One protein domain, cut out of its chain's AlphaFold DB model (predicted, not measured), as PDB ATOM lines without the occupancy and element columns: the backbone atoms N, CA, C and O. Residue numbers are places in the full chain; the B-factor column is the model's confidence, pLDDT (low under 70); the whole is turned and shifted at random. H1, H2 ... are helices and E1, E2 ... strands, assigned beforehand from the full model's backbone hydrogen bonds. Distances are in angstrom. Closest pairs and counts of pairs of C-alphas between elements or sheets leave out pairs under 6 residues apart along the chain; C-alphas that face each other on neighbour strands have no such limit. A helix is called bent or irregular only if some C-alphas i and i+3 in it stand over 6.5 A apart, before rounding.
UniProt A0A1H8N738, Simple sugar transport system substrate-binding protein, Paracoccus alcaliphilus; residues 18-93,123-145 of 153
ATOM      1  N   ALA A  18     -45.912  58.805  -5.631       95.19
ATOM      2  CA  ALA A  18     -45.107  59.891  -6.192       95.19
ATOM      3  C   ALA A  18     -44.224  60.546  -5.120       95.19
ATOM      4  O   ALA A  18     -43.038  60.787  -5.339       95.19
ATOM      5  N   THR A  19     -44.783  60.779  -3.934       95.94
ATOM      6  CA  THR A  19     -44.075  61.303  -2.763       95.94
ATOM      7  C   THR A  19     -42.982  60.335  -2.326       95.94
ATOM      8  O   THR A  19     -41.848  60.761  -2.103       95.94
ATOM      9  N   ALA A  20     -43.292  59.038  -2.280       95.81
ATOM     10  CA  ALA A  20     -42.337  57.999  -1.928       95.81
ATOM     11  C   ALA A  20     -41.150  57.961  -2.901       95.81
ATOM     12  O   ALA A  20     -39.997  58.009  -2.471       95.81
ATOM     13  N   ARG A  21     -41.424  57.969  -4.212       97.38
ATOM     14  CA  ARG A  21     -40.390  57.995  -5.257       97.38
ATOM     15  C   ARG A  21     -39.512  59.246  -5.190       97.38
ATOM     16  O   ARG A  21     -38.292  59.126  -5.212       97.38
ATOM     17  N   ASN A  22     -40.109  60.430  -5.034       97.62
ATOM     18  CA  ASN A  22     -39.359  61.686  -4.902       97.62
ATOM     19  C   ASN A  22     -38.456  61.692  -3.658       97.62
ATOM     20  O   ASN A  22     -37.340  62.213  -3.692       97.62
ATOM     21  N   THR A  23     -38.939  61.101  -2.562       98.00
ATOM     22  CA  THR A  23     -38.199  60.996  -1.299       98.00
ATOM     23  C   THR A  23     -37.002  60.060  -1.450       98.00
ATOM     24  O   THR A  23     -35.888  60.447  -1.104       98.00
ATOM     25  N   LEU A  24     -37.208  58.877  -2.044       97.69
ATOM     26  CA  LEU A  24     -36.139  57.926  -2.365       97.69
ATOM     27  C   LEU A  24     -35.086  58.548  -3.284       97.69
ATOM     28  O   LEU A  24     -33.898  58.497  -2.976       97.69
ATOM     29  N   GLN A  25     -35.512  59.193  -4.371       97.94
ATOM     30  CA  GLN A  25     -34.597  59.826  -5.319       97.94
ATOM     31  C   GLN A  25     -33.741  60.904  -4.643       97.94
ATOM     32  O   GLN A  25     -32.525  60.930  -4.820       97.94
ATOM     33  N   SER A  26     -34.363  61.772  -3.840       98.19
ATOM     34  CA  SER A  26     -33.651  62.834  -3.117       98.19
ATOM     35  C   SER A  26     -32.634  62.261  -2.127       98.19
ATOM     36  O   SER A  26     -31.526  62.783  -2.010       98.19
ATOM     37  N   PHE A  27     -32.992  61.174  -1.435       98.06
ATOM     38  CA  PHE A  27     -32.094  60.495  -0.506       98.06
ATOM     39  C   PHE A  27     -30.886  59.885  -1.228       98.06
ATOM     40  O   PHE A  27     -29.754  60.144  -0.834       98.06
ATOM     41  N   LEU A  28     -31.107  59.133  -2.309       97.69
ATOM     42  CA  LEU A  28     -30.030  58.476  -3.058       97.69
ATOM     43  C   LEU A  28     -29.095  59.481  -3.751       97.69
ATOM     44  O   LEU A  28     -27.900  59.229  -3.876       97.69
ATOM     45  N   GLN A  29     -29.603  60.652  -4.151       97.44
ATOM     46  CA  GLN A  29     -28.768  61.745  -4.668       97.44
ATOM     47  C   GLN A  29     -27.854  62.358  -3.598       97.44
ATOM     48  O   GLN A  29     -26.758  62.814  -3.922       97.44
ATOM     49  N   ALA A  30     -28.308  62.404  -2.344       98.00
ATOM     50  CA  ALA A  30     -27.542  62.959  -1.232       98.00
ATOM     51  C   ALA A  30     -26.568  61.943  -0.606       98.00
ATOM     52  O   ALA A  30     -25.555  62.357  -0.048       98.00
ATOM     53  N   ASN A  31     -26.859  60.644  -0.721       96.94
ATOM     54  CA  ASN A  31     -26.125  59.547  -0.084       96.94
ATOM     55  C   ASN A  31     -25.628  58.550  -1.142       96.94
ATOM     56  O   ASN A  31     -26.115  57.424  -1.254       96.94
ATOM     57  N   THR A  32     -24.676  58.999  -1.963       95.25
ATOM     58  CA  THR A  32     -24.190  58.276  -3.152       95.25
ATOM     59  C   THR A  32     -23.417  56.990  -2.849       95.25
ATOM     60  O   THR A  32     -23.076  56.250  -3.763       95.25
ATOM     61  N   ASP A  33     -23.076  56.755  -1.587       94.19
ATOM     62  CA  ASP A  33     -22.438  55.543  -1.074       94.19
ATOM     63  C   ASP A  33     -23.445  54.459  -0.650       94.19
ATOM     64  O   ASP A  33     -23.038  53.340  -0.337       94.19
ATOM     65  N   THR A  34     -24.751  54.752  -0.688       95.38
ATOM     66  CA  THR A  34     -25.808  53.759  -0.452       95.38
ATOM     67  C   THR A  34     -25.757  52.669  -1.523       95.38
ATOM     68  O   THR A  34     -25.855  52.956  -2.713       95.38
ATOM     69  N   ASN A  35     -25.662  51.413  -1.094       94.19
ATOM     70  CA  ASN A  35     -25.595  50.231  -1.963       94.19
ATOM     71  C   ASN A  35     -26.652  49.159  -1.637       94.19
ATOM     72  O   ASN A  35     -26.770  48.180  -2.371       94.19
ATOM     73  N   TYR A  36     -27.445  49.358  -0.581       96.38
ATOM     74  CA  TYR A  36     -28.586  48.510  -0.240       96.38
ATOM     75  C   TYR A  36     -29.829  49.346   0.064       96.38
ATOM     76  O   TYR A  36     -29.751  50.362   0.757       96.38
ATOM     77  N   ILE A  37     -30.996  48.866  -0.369       97.50
ATOM     78  CA  ILE A  37     -32.304  49.350   0.085       97.50
ATOM     79  C   ILE A  37     -33.059  48.175   0.699       97.50
ATOM     80  O   ILE A  37     -33.304  47.171   0.036       97.50
ATOM     81  N   PHE A  38     -33.465  48.316   1.959       97.44
ATOM     82  CA  PHE A  38     -34.369  47.374   2.614       97.44
ATOM     83  C   PHE A  38     -35.765  47.986   2.722       97.44
ATOM     84  O   PHE A  38     -35.992  48.915   3.499       97.44
ATOM     85  N   THR A  39     -36.708  47.478   1.935       97.12
ATOM     86  CA  THR A  39     -38.095  47.936   1.953       97.12
ATOM     87  C   THR A  39     -38.919  47.171   2.983       97.12
ATOM     88  O   THR A  39     -39.067  45.955   2.908       97.12
ATOM     89  N   VAL A  40     -39.525  47.893   3.927       94.25
ATOM     90  CA  VAL A  40     -40.304  47.314   5.043       94.25
ATOM     91  C   VAL A  40     -41.757  46.970   4.690       94.25
ATOM     92  O   VAL A  40     -42.561  46.683   5.573       94.25
ATOM     93  N   ALA A  41     -42.109  47.016   3.404       93.12
ATOM     94  CA  ALA A  41     -43.376  46.519   2.888       93.12
ATOM     95  C   ALA A  41     -43.204  46.046   1.440       93.12
ATOM     96  O   ALA A  41     -42.682  46.800   0.613       93.12
ATOM     97  N   GLY A  42     -43.704  44.845   1.123       93.94
ATOM     98  CA  GLY A  42     -43.538  44.206  -0.192       93.94
ATOM     99  C   GLY A  42     -43.869  45.113  -1.384       93.94
ATOM    100  O   GLY A  42     -43.094  45.219  -2.331       93.94
ATOM    101  N   TRP A  43     -44.969  45.867  -1.292       92.44
ATOM    102  CA  TRP A  43     -45.445  46.768  -2.352       92.44
ATOM    103  C   TRP A  43     -44.514  47.948  -2.665       92.44
ATOM    104  O   TRP A  43     -44.676  48.584  -3.704       92.44
ATOM    105  N   SER A  44     -43.564  48.274  -1.783       95.81
ATOM    106  CA  SER A  44     -42.620  49.378  -2.005       95.81
ATOM    107  C   SER A  44     -41.354  48.954  -2.755       95.81
ATOM    108  O   SER A  44     -40.653  49.822  -3.279       95.81
ATOM    109  N   ALA A  45     -41.093  47.647  -2.890       97.50
ATOM    110  CA  ALA A  45     -39.930  47.136  -3.619       97.50
ATOM    111  C   ALA A  45     -39.907  47.559  -5.103       97.50
ATOM    112  O   ALA A  45     -38.884  48.103  -5.526       97.50
ATOM    113  N   PRO A  46     -41.016  47.478  -5.875       97.69
ATOM    114  CA  PRO A  46     -41.037  47.983  -7.252       97.69
ATOM    115  C   PRO A  46     -40.754  49.485  -7.364       97.69
ATOM    116  O   PRO A  46     -40.272  49.971  -8.386       97.69
ATOM    117  N   TRP A  47     -41.062  50.265  -6.324       97.31
ATOM    118  CA  TRP A  47     -40.808  51.706  -6.337       97.31
ATOM    119  C   TRP A  47     -39.337  52.006  -6.074       97.31
ATOM    120  O   TRP A  47     -38.774  52.847  -6.769       97.31
ATOM    121  N   ALA A  48     -38.727  51.307  -5.113       97.88
ATOM    122  CA  ALA A  48     -37.294  51.384  -4.855       97.88
ATOM    123  C   ALA A  48     -36.488  50.963  -6.090       97.88
ATOM    124  O   ALA A  48     -35.609  51.710  -6.519       97.88
ATOM    125  N   TRP A  49     -36.855  49.833  -6.705       98.38
ATOM    126  CA  TRP A  49     -36.217  49.338  -7.924       98.38
ATOM    127  C   TRP A  49     -36.374  50.329  -9.069       98.38
ATOM    128  O   TRP A  49     -35.381  50.740  -9.661       98.38
ATOM    129  N   GLY A  50     -37.595  50.815  -9.315       98.06
ATOM    130  CA  GLY A  50     -37.849  51.781 -10.382       98.06
ATOM    131  C   GLY A  50     -37.045  53.072 -10.222       98.06
ATOM    132  O   GLY A  50     -36.445  53.533 -11.183       98.06
ATOM    133  N   VAL A  51     -36.965  53.629  -9.007       98.25
ATOM    134  CA  VAL A  51     -36.158  54.835  -8.748       98.25
ATOM    135  C   VAL A  51     -34.673  54.570  -8.977       98.25
ATOM    136  O   VAL A  51     -34.010  55.373  -9.628       98.25
ATOM    137  N   ALA A  52     -34.145  53.458  -8.464       98.06
ATOM    138  CA  ALA A  52     -32.743  53.108  -8.652       98.06
ATOM    139  C   ALA A  52     -32.410  52.879 -10.138       98.06
ATOM    140  O   ALA A  52     -31.387  53.365 -10.620       98.06
ATOM    141  N   ASN A  53     -33.305  52.223 -10.880       97.94
ATOM    142  CA  ASN A  53     -33.169  51.996 -12.313       97.94
ATOM    143  C   ASN A  53     -33.211  53.316 -13.104       97.94
ATOM    144  O   ASN A  53     -32.321  53.579 -13.910       97.94
ATOM    145  N   ASP A  54     -34.180  54.191 -12.815       98.19
ATOM    146  CA  ASP A  54     -34.308  55.519 -13.439       98.19
ATOM    147  C   ASP A  54     -33.079  56.408 -13.171       98.19
ATOM    148  O   ASP A  54     -32.734  57.279 -13.974       98.19
ATOM    149  N   MET A  55     -32.404  56.192 -12.039       97.81
ATOM    150  CA  MET A  55     -31.156  56.862 -11.667       97.81
ATOM    151  C   MET A  55     -29.898  56.201 -12.253       97.81
ATOM    152  O   MET A  55     -28.810  56.754 -12.098       97.81
ATOM    153  N   GLY A  56     -30.023  55.055 -12.929       97.25
ATOM    154  CA  GLY A  56     -28.898  54.315 -13.504       97.25
ATOM    155  C   GLY A  56     -28.015  53.619 -12.463       97.25
ATOM    156  O   GLY A  56     -26.811  53.512 -12.672       97.25
ATOM    157  N   LEU A  57     -28.593  53.184 -11.339       97.38
ATOM    158  CA  LEU A  57     -27.880  52.543 -10.225       97.38
ATOM    159  C   LEU A  57     -27.824  51.005 -10.322       97.38
ATOM    160  O   LEU A  57     -27.530  50.369  -9.316       97.38
ATOM    161  N   SER A  58     -28.135  50.423 -11.487       97.19
ATOM    162  CA  SER A  58     -28.142  48.969 -11.756       97.19
ATOM    163  C   SER A  58     -28.759  48.134 -10.618       97.19
ATOM    164  O   SER A  58     -28.026  47.480  -9.884       97.19
ATOM    165  N   PRO A  59     -30.087  48.209 -10.398       97.62
ATOM    166  CA  PRO A  59     -30.724  47.597  -9.229       97.62
ATOM    167  C   PRO A  59     -31.031  46.096  -9.339       97.62
ATOM    168  O   PRO A  59     -31.643  45.535  -8.428       97.62
ATOM    169  N   ASP A  60     -30.687  45.465 -10.461       97.69
ATOM    170  CA  ASP A  60     -30.847  44.023 -10.621       97.69
ATOM    171  C   ASP A  60     -29.812  43.268  -9.776       97.69
ATOM    172  O   ASP A  60     -28.760  43.782  -9.399       97.69
ATOM    173  N   VAL A  61     -30.138  42.029  -9.423       96.31
ATOM    174  CA  VAL A  61     -29.313  41.197  -8.546       96.31
ATOM    175  C   VAL A  61     -28.157  40.592  -9.351       96.31
ATOM    176  O   VAL A  61     -28.254  39.469  -9.846       96.31
ATOM    177  N   ASP A  62     -27.064  41.349  -9.486       91.75
ATOM    178  CA  ASP A  62     -25.886  40.977 -10.292       91.75
ATOM    179  C   ASP A  62     -24.514  41.385  -9.698       91.75
ATOM    180  O   ASP A  62     -23.490  41.254 -10.368       91.75
ATOM    181  N   ASP A  63     -24.476  41.823  -8.434       87.25
ATOM    182  CA  ASP A  63     -23.292  42.341  -7.723       87.25
ATOM    183  C   ASP A  63     -22.683  43.649  -8.298       87.25
ATOM    184  O   ASP A  63     -21.615  44.072  -7.838       87.25
ATOM    185  N   GLU A  64     -23.318  44.330  -9.263       89.31
ATOM    186  CA  GLU A  64     -22.751  45.538  -9.894       89.31
ATOM    187  C   GLU A  64     -23.218  46.857  -9.261       89.31
ATOM    188  O   GLU A  64     -22.459  47.833  -9.236       89.31
ATOM    189  N   GLY A  65     -24.454  46.907  -8.760       91.81
ATOM    190  CA  GLY A  65     -25.095  48.154  -8.345       91.81
ATOM    191  C   GLY A  65     -25.838  48.094  -7.016       91.81
ATOM    192  O   GLY A  65     -25.356  47.581  -6.006       91.81
ATOM    193  N   MET A  66     -27.009  48.724  -7.002       96.50
ATOM    194  CA  MET A  66     -27.885  48.805  -5.841       96.50
ATOM    195  C   MET A  66     -28.556  47.456  -5.588       96.50
ATOM    196  O   MET A  66     -29.241  46.933  -6.451       96.50
ATOM    197  N   THR A  67     -28.469  46.921  -4.376       97.56
ATOM    198  CA  THR A  67     -29.205  45.702  -4.028       97.56
ATOM    199  C   THR A  67     -30.476  46.020  -3.250       97.56
ATOM    200  O   THR A  67     -30.451  46.750  -2.258       97.56
ATOM    201  N   ILE A  68     -31.598  45.423  -3.650       98.31
ATOM    202  CA  ILE A  68     -32.889  45.620  -2.986       98.31
ATOM    203  C   ILE A  68     -33.295  44.355  -2.239       98.31
ATOM    204  O   ILE A  68     -33.247  43.251  -2.773       98.31
ATOM    205  N   LEU A  69     -33.721  44.526  -0.991       97.94
ATOM    206  CA  LEU A  69     -34.336  43.495  -0.163       97.94
ATOM    207  C   LEU A  69     -35.715  43.971   0.275       97.94
ATOM    208  O   LEU A  69     -35.927  45.165   0.479       97.94
ATOM    209  N   THR A  70     -36.637  43.037   0.480       97.81
ATOM    210  CA  THR A  70     -37.984  43.361   0.954       97.81
ATOM    211  C   THR A  70     -38.468  42.384   2.019       97.81
ATOM    212  O   THR A  70     -37.713  41.539   2.504       97.81
ATOM    213  N   VAL A  71     -39.727  42.535   2.407       97.00
ATOM    214  CA  VAL A  71     -40.432  41.674   3.351       97.00
ATOM    215  C   VAL A  71     -41.691  41.090   2.717       97.00
ATOM    216  O   VAL A  71     -42.139  41.506   1.643       97.00
ATOM    217  N   ASP A  72     -42.279  40.149   3.447       95.38
ATOM    218  CA  ASP A  72     -43.501  39.416   3.131       95.38
ATOM    219  C   ASP A  72     -43.371  38.447   1.948       95.38
ATOM    220  O   ASP A  72     -42.624  38.635   0.990       95.38
ATOM    221  N   GLU A  73     -44.158  37.382   2.002       94.81
ATOM    222  CA  GLU A  73     -44.270  36.354   0.969       94.81
ATOM    223  C   GLU A  73     -45.443  36.611   0.007       94.81
ATOM    224  O   GLU A  73     -46.080  35.681  -0.487       94.81
ATOM    225  N   GLY A  74     -45.778  37.882  -0.226       96.19
ATOM    226  CA  GLY A  74     -46.795  38.267  -1.204       96.19
ATOM    227  C   GLY A  74     -46.306  38.080  -2.649       96.19
ATOM    228  O   GLY A  74     -45.094  38.098  -2.875       96.19
ATOM    229  N   PRO A  75     -47.216  37.966  -3.640       97.69
ATOM    230  CA  PRO A  75     -46.844  37.771  -5.044       97.69
ATOM    231  C   PRO A  75     -45.842  38.806  -5.560       97.69
ATOM    232  O   PRO A  75     -44.833  38.418  -6.131       97.69
ATOM    233  N   VAL A  76     -46.029  40.098  -5.260       97.81
ATOM    234  CA  VAL A  76     -45.033  41.136  -5.582       97.81
ATOM    235  C   VAL A  76     -43.650  40.805  -5.008       97.81
ATOM    236  O   VAL A  76     -42.668  40.811  -5.730       97.81
ATOM    237  N   SER A  77     -43.519  40.442  -3.737       98.25
ATOM    238  CA  SER A  77     -42.198  40.165  -3.166       98.25
ATOM    239  C   SER A  77     -41.553  38.914  -3.775       98.25
ATOM    240  O   SER A  77     -40.351  38.907  -4.020       98.25
ATOM    241  N   ILE A  78     -42.344  37.867  -4.039       98.38
ATOM    242  CA  ILE A  78     -41.857  36.613  -4.628       98.38
ATOM    243  C   ILE A  78     -41.427  36.823  -6.081       98.38
ATOM    244  O   ILE A  78     -40.327  36.417  -6.443       98.38
ATOM    245  N   GLU A  79     -42.252  37.469  -6.905       98.56
ATOM    246  CA  GLU A  79     -41.925  37.711  -8.314       98.56
ATOM    247  C   GLU A  79     -40.715  38.633  -8.460       98.56
ATOM    248  O   GLU A  79     -39.846  38.346  -9.271       98.56
ATOM    249  N   GLY A  80     -40.555  39.627  -7.581       98.50
ATOM    250  CA  GLY A  80     -39.349  40.460  -7.571       98.50
ATOM    251  C   GLY A  80     -38.071  39.642  -7.368       98.50
ATOM    252  O   GLY A  80     -37.046  39.931  -7.981       98.50
ATOM    253  N   VAL A  81     -38.131  38.581  -6.556       98.69
ATOM    254  CA  VAL A  81     -37.010  37.644  -6.385       98.69
ATOM    255  C   VAL A  81     -36.837  36.733  -7.604       98.69
ATOM    256  O   VAL A  81     -35.709  36.490  -8.027       98.69
ATOM    257  N   ARG A  82     -37.932  36.236  -8.198       98.38
ATOM    258  CA  ARG A  82     -37.891  35.356  -9.386       98.38
ATOM    259  C   ARG A  82     -37.357  36.070 -10.627       98.38
ATOM    260  O   ARG A  82     -36.659  35.456 -11.427       98.38
ATOM    261  N   GLU A  83     -37.679  37.349 -10.769       97.94
ATOM    262  CA  GLU A  83     -37.264  38.205 -11.883       97.94
ATOM    263  C   GLU A  83     -35.855  38.785 -11.688       97.94
ATOM    264  O   GLU A  83     -35.284  39.332 -12.627       97.94
ATOM    265  N   GLY A  84     -35.255  38.619 -10.501       98.06
ATOM    266  CA  GLY A  84     -33.916  39.127 -10.199       98.06
ATOM    267  C   GLY A  84     -33.873  40.623  -9.877       98.06
ATOM    268  O   GLY A  84     -32.799  41.210  -9.898       98.06
ATOM    269  N   HIS A  85     -35.010  41.239  -9.550       98.38
ATOM    270  CA  HIS A  85     -35.118  42.640  -9.123       98.38
ATOM    271  C   HIS A  85     -34.921  42.825  -7.609       98.38
ATOM    272  O   HIS A  85     -34.643  43.923  -7.128       98.38
ATOM    273  N   VAL A  86     -35.103  41.756  -6.832       98.50
ATOM    274  CA  VAL A  86     -34.994  41.739  -5.369       98.50
ATOM    275  C   VAL A  86     -34.122  40.557  -4.956       98.50
ATOM    276  O   VAL A  86     -34.369  39.429  -5.368       98.50
ATOM    277  N   LEU A  87     -33.116  40.784  -4.110       98.38
ATOM    278  CA  LEU A  87     -32.192  39.732  -3.667       98.38
ATOM    279  C   LEU A  87     -32.907  38.666  -2.833       98.38
ATOM    280  O   LEU A  87     -32.690  37.467  -3.007       98.38
ATOM    281  N   ALA A  88     -33.729  39.116  -1.888       98.31
ATOM    282  CA  ALA A  88     -34.500  38.241  -1.027       98.31
ATOM    283  C   ALA A  88     -35.710  38.961  -0.426       98.31
ATOM    284  O   ALA A  88     -35.702  40.177  -0.205       98.31
ATOM    285  N   THR A  89     -36.717  38.164  -0.084       98.38
ATOM    286  CA  THR A  89     -37.793  38.536   0.836       98.38
ATOM    287  C   THR A  89     -37.843  37.558   2.014       98.38
ATOM    288  O   THR A  89     -37.027  36.637   2.113       98.38
ATOM    289  N   ASN A  90     -38.790  37.720   2.934       97.12
ATOM    290  CA  ASN A  90     -39.036  36.755   3.993       97.12
ATOM    291  C   ASN A  90     -40.518  36.423   4.139       97.12
ATOM    292  O   ASN A  90     -41.373  37.299   4.114       97.12
ATOM    293  N   SER A  91     -40.800  35.155   4.423       95.94
ATOM    294  CA  SER A  91     -42.103  34.734   4.916       95.94
ATOM    295  C   SER A  91     -42.189  34.874   6.429       95.94
ATOM    296  O   SER A  91     -41.273  34.457   7.145       95.94
ATOM    297  N   GLN A  92     -43.310  35.394   6.927       93.69
ATOM    298  CA  GLN A  92     -43.651  35.354   8.356       93.69
ATOM    299  C   GLN A  92     -44.483  34.110   8.723       93.69
ATOM    300  O   GLN A  92     -44.850  33.919   9.883       93.69
ATOM    301  N   GLY A  93     -44.767  33.242   7.752       93.56
ATOM    302  CA  GLY A  93     -45.556  32.027   7.898       93.56
ATOM    303  C   GLY A  93     -47.054  32.296   7.816       93.56
ATOM    304  O   GLY A  93     -47.799  31.767   8.642       93.56
ATOM    305  N   PRO A 123     -38.991  33.992  10.912       91.62
ATOM    306  CA  PRO A 123     -38.981  34.227   9.467       91.62
ATOM    307  C   PRO A 123     -38.340  33.083   8.668       91.62
ATOM    308  O   PRO A 123     -37.396  32.445   9.128       91.62
ATOM    309  N   ASN A 124     -38.817  32.870   7.440       94.69
ATOM    310  CA  ASN A 124     -38.136  32.051   6.435       94.69
ATOM    311  C   ASN A 124     -37.638  32.962   5.314       94.69
ATOM    312  O   ASN A 124     -38.451  33.639   4.692       94.69
ATOM    313  N   ILE A 125     -36.331  32.987   5.057       97.56
ATOM    314  CA  ILE A 125     -35.767  33.760   3.942       97.56
ATOM    315  C   ILE A 125     -36.128  33.087   2.615       97.56
ATOM    316  O   ILE A 125     -35.958  31.873   2.464       97.56
ATOM    317  N   ILE A 126     -36.613  33.895   1.675       98.25
ATOM    318  CA  ILE A 126     -36.983  33.521   0.313       98.25
ATOM    319  C   ILE A 126     -36.000  34.211  -0.629       98.25
ATOM    320  O   ILE A 126     -36.097  35.410  -0.878       98.25
ATOM    321  N   ASP A 127     -35.044  33.432  -1.111       98.31
ATOM    322  CA  ASP A 127     -34.075  33.759  -2.154       98.31
ATOM    323  C   ASP A 127     -34.477  33.065  -3.467       98.31
ATOM    324  O   ASP A 127     -35.464  32.323  -3.518       98.31
ATOM    325  N   SER A 128     -33.715  33.293  -4.539       97.81
ATOM    326  CA  SER A 128     -33.981  32.717  -5.866       97.81
ATOM    327  C   SER A 128     -34.077  31.187  -5.854       97.81
ATOM    328  O   SER A 128     -34.870  30.616  -6.598       97.81
ATOM    329  N   GLU A 129     -33.352  30.513  -4.957       98.31
ATOM    330  CA  GLU A 129     -33.409  29.054  -4.797       98.31
ATOM    331  C   GLU A 129     -34.758  28.555  -4.251       98.31
ATOM    332  O   GLU A 129     -35.132  27.404  -4.481       98.31
ATOM    333  N   LYS A 130     -35.487  29.399  -3.508       97.75
ATOM    334  CA  LYS A 130     -36.757  29.040  -2.852       97.75
ATOM    335  C   LYS A 130     -37.972  29.742  -3.448       97.75
ATOM    336  O   LYS A 130     -39.095  29.379  -3.099       97.75
ATOM    337  N   ALA A 131     -37.782  30.738  -4.309       98.12
ATOM    338  CA  ALA A 131     -38.863  31.599  -4.776       98.12
ATOM    339  C   ALA A 131     -39.974  30.823  -5.506       98.12
ATOM    340  O   ALA A 131     -41.149  31.032  -5.209       98.12
ATOM    341  N   ASP A 132     -39.625  29.853  -6.360       98.50
ATOM    342  CA  ASP A 132     -40.615  29.006  -7.044       98.50
ATOM    343  C   ASP A 132     -41.438  28.158  -6.057       98.50
ATOM    344  O   ASP A 132     -42.661  28.081  -6.168       98.50
ATOM    345  N   GLN A 133     -40.800  27.590  -5.026       97.88
ATOM    346  CA  GLN A 133     -41.506  26.829  -3.988       97.88
ATOM    347  C   GLN A 133     -42.540  27.702  -3.255       97.88
ATOM    348  O   GLN A 133     -43.632  27.238  -2.915       97.88
ATOM    349  N   TRP A 134     -42.193  28.958  -2.974       97.75
ATOM    350  CA  TRP A 134     -43.103  29.889  -2.313       97.75
ATOM    351  C   TRP A 134     -44.219  30.369  -3.240       97.75
ATOM    352  O   TRP A 134     -45.361  30.458  -2.786       97.75
ATOM    353  N   ALA A 135     -43.933  30.597  -4.525       98.19
ATOM    354  CA  ALA A 135     -44.957  30.892  -5.523       98.19
ATOM    355  C   ALA A 135     -46.012  29.773  -5.571       98.19
ATOM    356  O   ALA A 135     -47.209  30.048  -5.458       98.19
ATOM    357  N   ASP A 136     -45.575  28.510  -5.629       98.19
ATOM    358  CA  ASP A 136     -46.461  27.342  -5.616       98.19
ATOM    359  C   ASP A 136     -47.317  27.277  -4.343       98.19
ATOM    360  O   ASP A 136     -48.528  27.041  -4.408       98.19
ATOM    361  N   LEU A 137     -46.720  27.530  -3.171       96.81
ATOM    362  CA  LEU A 137     -47.455  27.555  -1.906       96.81
ATOM    363  C   LEU A 137     -48.541  28.637  -1.910       96.81
ATOM    364  O   LEU A 137     -49.698  28.342  -1.602       96.81
ATOM    365  N   VAL A 138     -48.201  29.875  -2.268       97.12
ATOM    366  CA  VAL A 138     -49.149  31.001  -2.260       97.12
ATOM    367  C   VAL A 138     -50.277  30.762  -3.268       97.12
ATOM    368  O   VAL A 138     -51.448  30.953  -2.926       97.12
ATOM    369  N   ARG A 139     -49.962  30.253  -4.466       98.00
ATOM    370  CA  ARG A 139     -50.959  29.844  -5.472       98.00
ATOM    371  C   ARG A 139     -51.870  28.736  -4.962       98.00
ATOM    372  O   ARG A 139     -53.079  28.810  -5.163       98.00
ATOM    373  N   SER A 140     -51.337  27.745  -4.246       97.31
ATOM    374  CA  SER A 140     -52.153  26.659  -3.685       97.31
ATOM    375  C   SER A 140     -53.170  27.142  -2.643       97.31
ATOM    376  O   SER A 140     -54.227  26.531  -2.485       97.31
ATOM    377  N   VAL A 141     -52.869  28.248  -1.954       95.38
ATOM    378  CA  VAL A 141     -53.722  28.815  -0.906       95.38
ATOM    379  C   VAL A 141     -54.750  29.798  -1.465       95.38
ATOM    380  O   VAL A 141     -55.926  29.719  -1.113       95.38
ATOM    381  N   PHE A 142     -54.322  30.736  -2.314       95.00
ATOM    382  CA  PHE A 142     -55.172  31.838  -2.783       95.00
ATOM    383  C   PHE A 142     -55.689  31.666  -4.217       95.00
ATOM    384  O   PHE A 142     -56.625  32.359  -4.617       95.00
ATOM    385  N   GLY A 143     -55.122  30.729  -4.975       97.62
ATOM    386  CA  GLY A 143     -55.407  30.516  -6.390       97.62
ATOM    387  C   GLY A 143     -54.637  31.465  -7.311       97.62
ATOM    388  O   GLY A 143     -54.257  32.575  -6.932       97.62
ATOM    389  N   ASP A 144     -54.454  31.034  -8.561       98.00
ATOM    390  CA  ASP A 144     -53.668  31.769  -9.560       98.00
ATOM    391  C   ASP A 144     -54.199  33.179  -9.815       98.00
ATOM    392  O   ASP A 144     -53.432  34.131  -9.861       98.00
ATOM    393  N   GLN A 145     -55.520  33.356  -9.916       97.69
ATOM    394  CA  GLN A 145     -56.104  34.670 -10.197       97.69
ATOM    395  C   GLN A 145     -55.726  35.719  -9.140       97.69
ATOM    396  O   GLN A 145     -55.406  36.852  -9.490       97.69
TER     397      GLN A 145
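What this domain is: This is residues 18 to 93 and 123 to 145 of the 153 residues of the protein "Simple sugar transport system substrate-binding protein" of Paracoccus alcaliphilus (UniProt A0A1H8N738). Four helices follow one another along an elongated body, H1 at one end, H2 and H3 between, and H4 at the other end, while two very small two-stranded sheets line one side of this row. The parallel pair E1 and E2 packs beside H2, and the antiparallel pair E3 and E4 beside H3 and the first part of H4. The printed part has 99 residues, with four named helices and four named strands in the order H1 E1 H2 E2 H3 E3 E4 H4, and is mostly helix. It is compact, with a radius of gyration of the C-alphas of 13.8 A, and spans 43 by 28 by 23 A.

Where its parts are: Find C-alpha 18 at (-45.107, 59.891, -6.192); from there H1 runs over residues 18 to 30, 18.5 A long. Next come E1, residues 36 to 38, and H2, residues 42 to 54, 19.7 A long. H2 is only just irregular, with C-alphas 43 and 46 at 6.7 A. E2, residues 67 to 69, begins at C-alpha 67, (-29.205, 45.702, -4.028). H3 holds residues 75 to 82, 10.2 A long, E3 residues 89 to 91 and E4 residues 124 to 126. H4, residues 128 to 142, is 21.4 A long and ends at C-alpha 142, (-55.172, 31.838, -2.783); it is irregular, with C-alphas 129 and 132 at 7.5 A.

How they stand to each other: Look first at H1, whose residues 20 to 25 alone touch H2, closest at the C-alphas of Gln 25 and Val 51, 6.3 A, at a steep tilt of 53 degrees, the same way. E1, H2 and E2 form a strand-helix-strand unit, two parallel neighbour strands with a helix between, and its crossover is right-handed. In E1 and E2, N 37 and O 67 are 2.9 A apart. H2 touches H3 with residues 42 to 46 alone, closest at the C-alphas of Gly 42 and Ser 77, 5.2 A, at a steep tilt of 50 degrees. E3 and E4 are antiparallel, with N 91 and O 124 at 2.8 A. H3 and H4 touch at a shallow tilt of 26 degrees, opposite ways, with the C-alphas of Val 81 and Ser 128 closest, 5.8 A. H1 and H4 are apart. Every O i to N i+4 pair is within hydrogen-bond range in H1 and H3, against 7 of 9 in H2 and 9 of 11 in H4.

The domain as a whole: The C-alphas of Ala 30 and Ser 140 are the two farthest apart, 43.9 A. Residues 94 to 122 are not printed, and C-alphas 93 and 123 are 7.1 A apart across the cut. The link from H2 to E2, residues 55 to 66, is long. Mean pLDDT of the printed part is 96.8, and no printed residue is under 70.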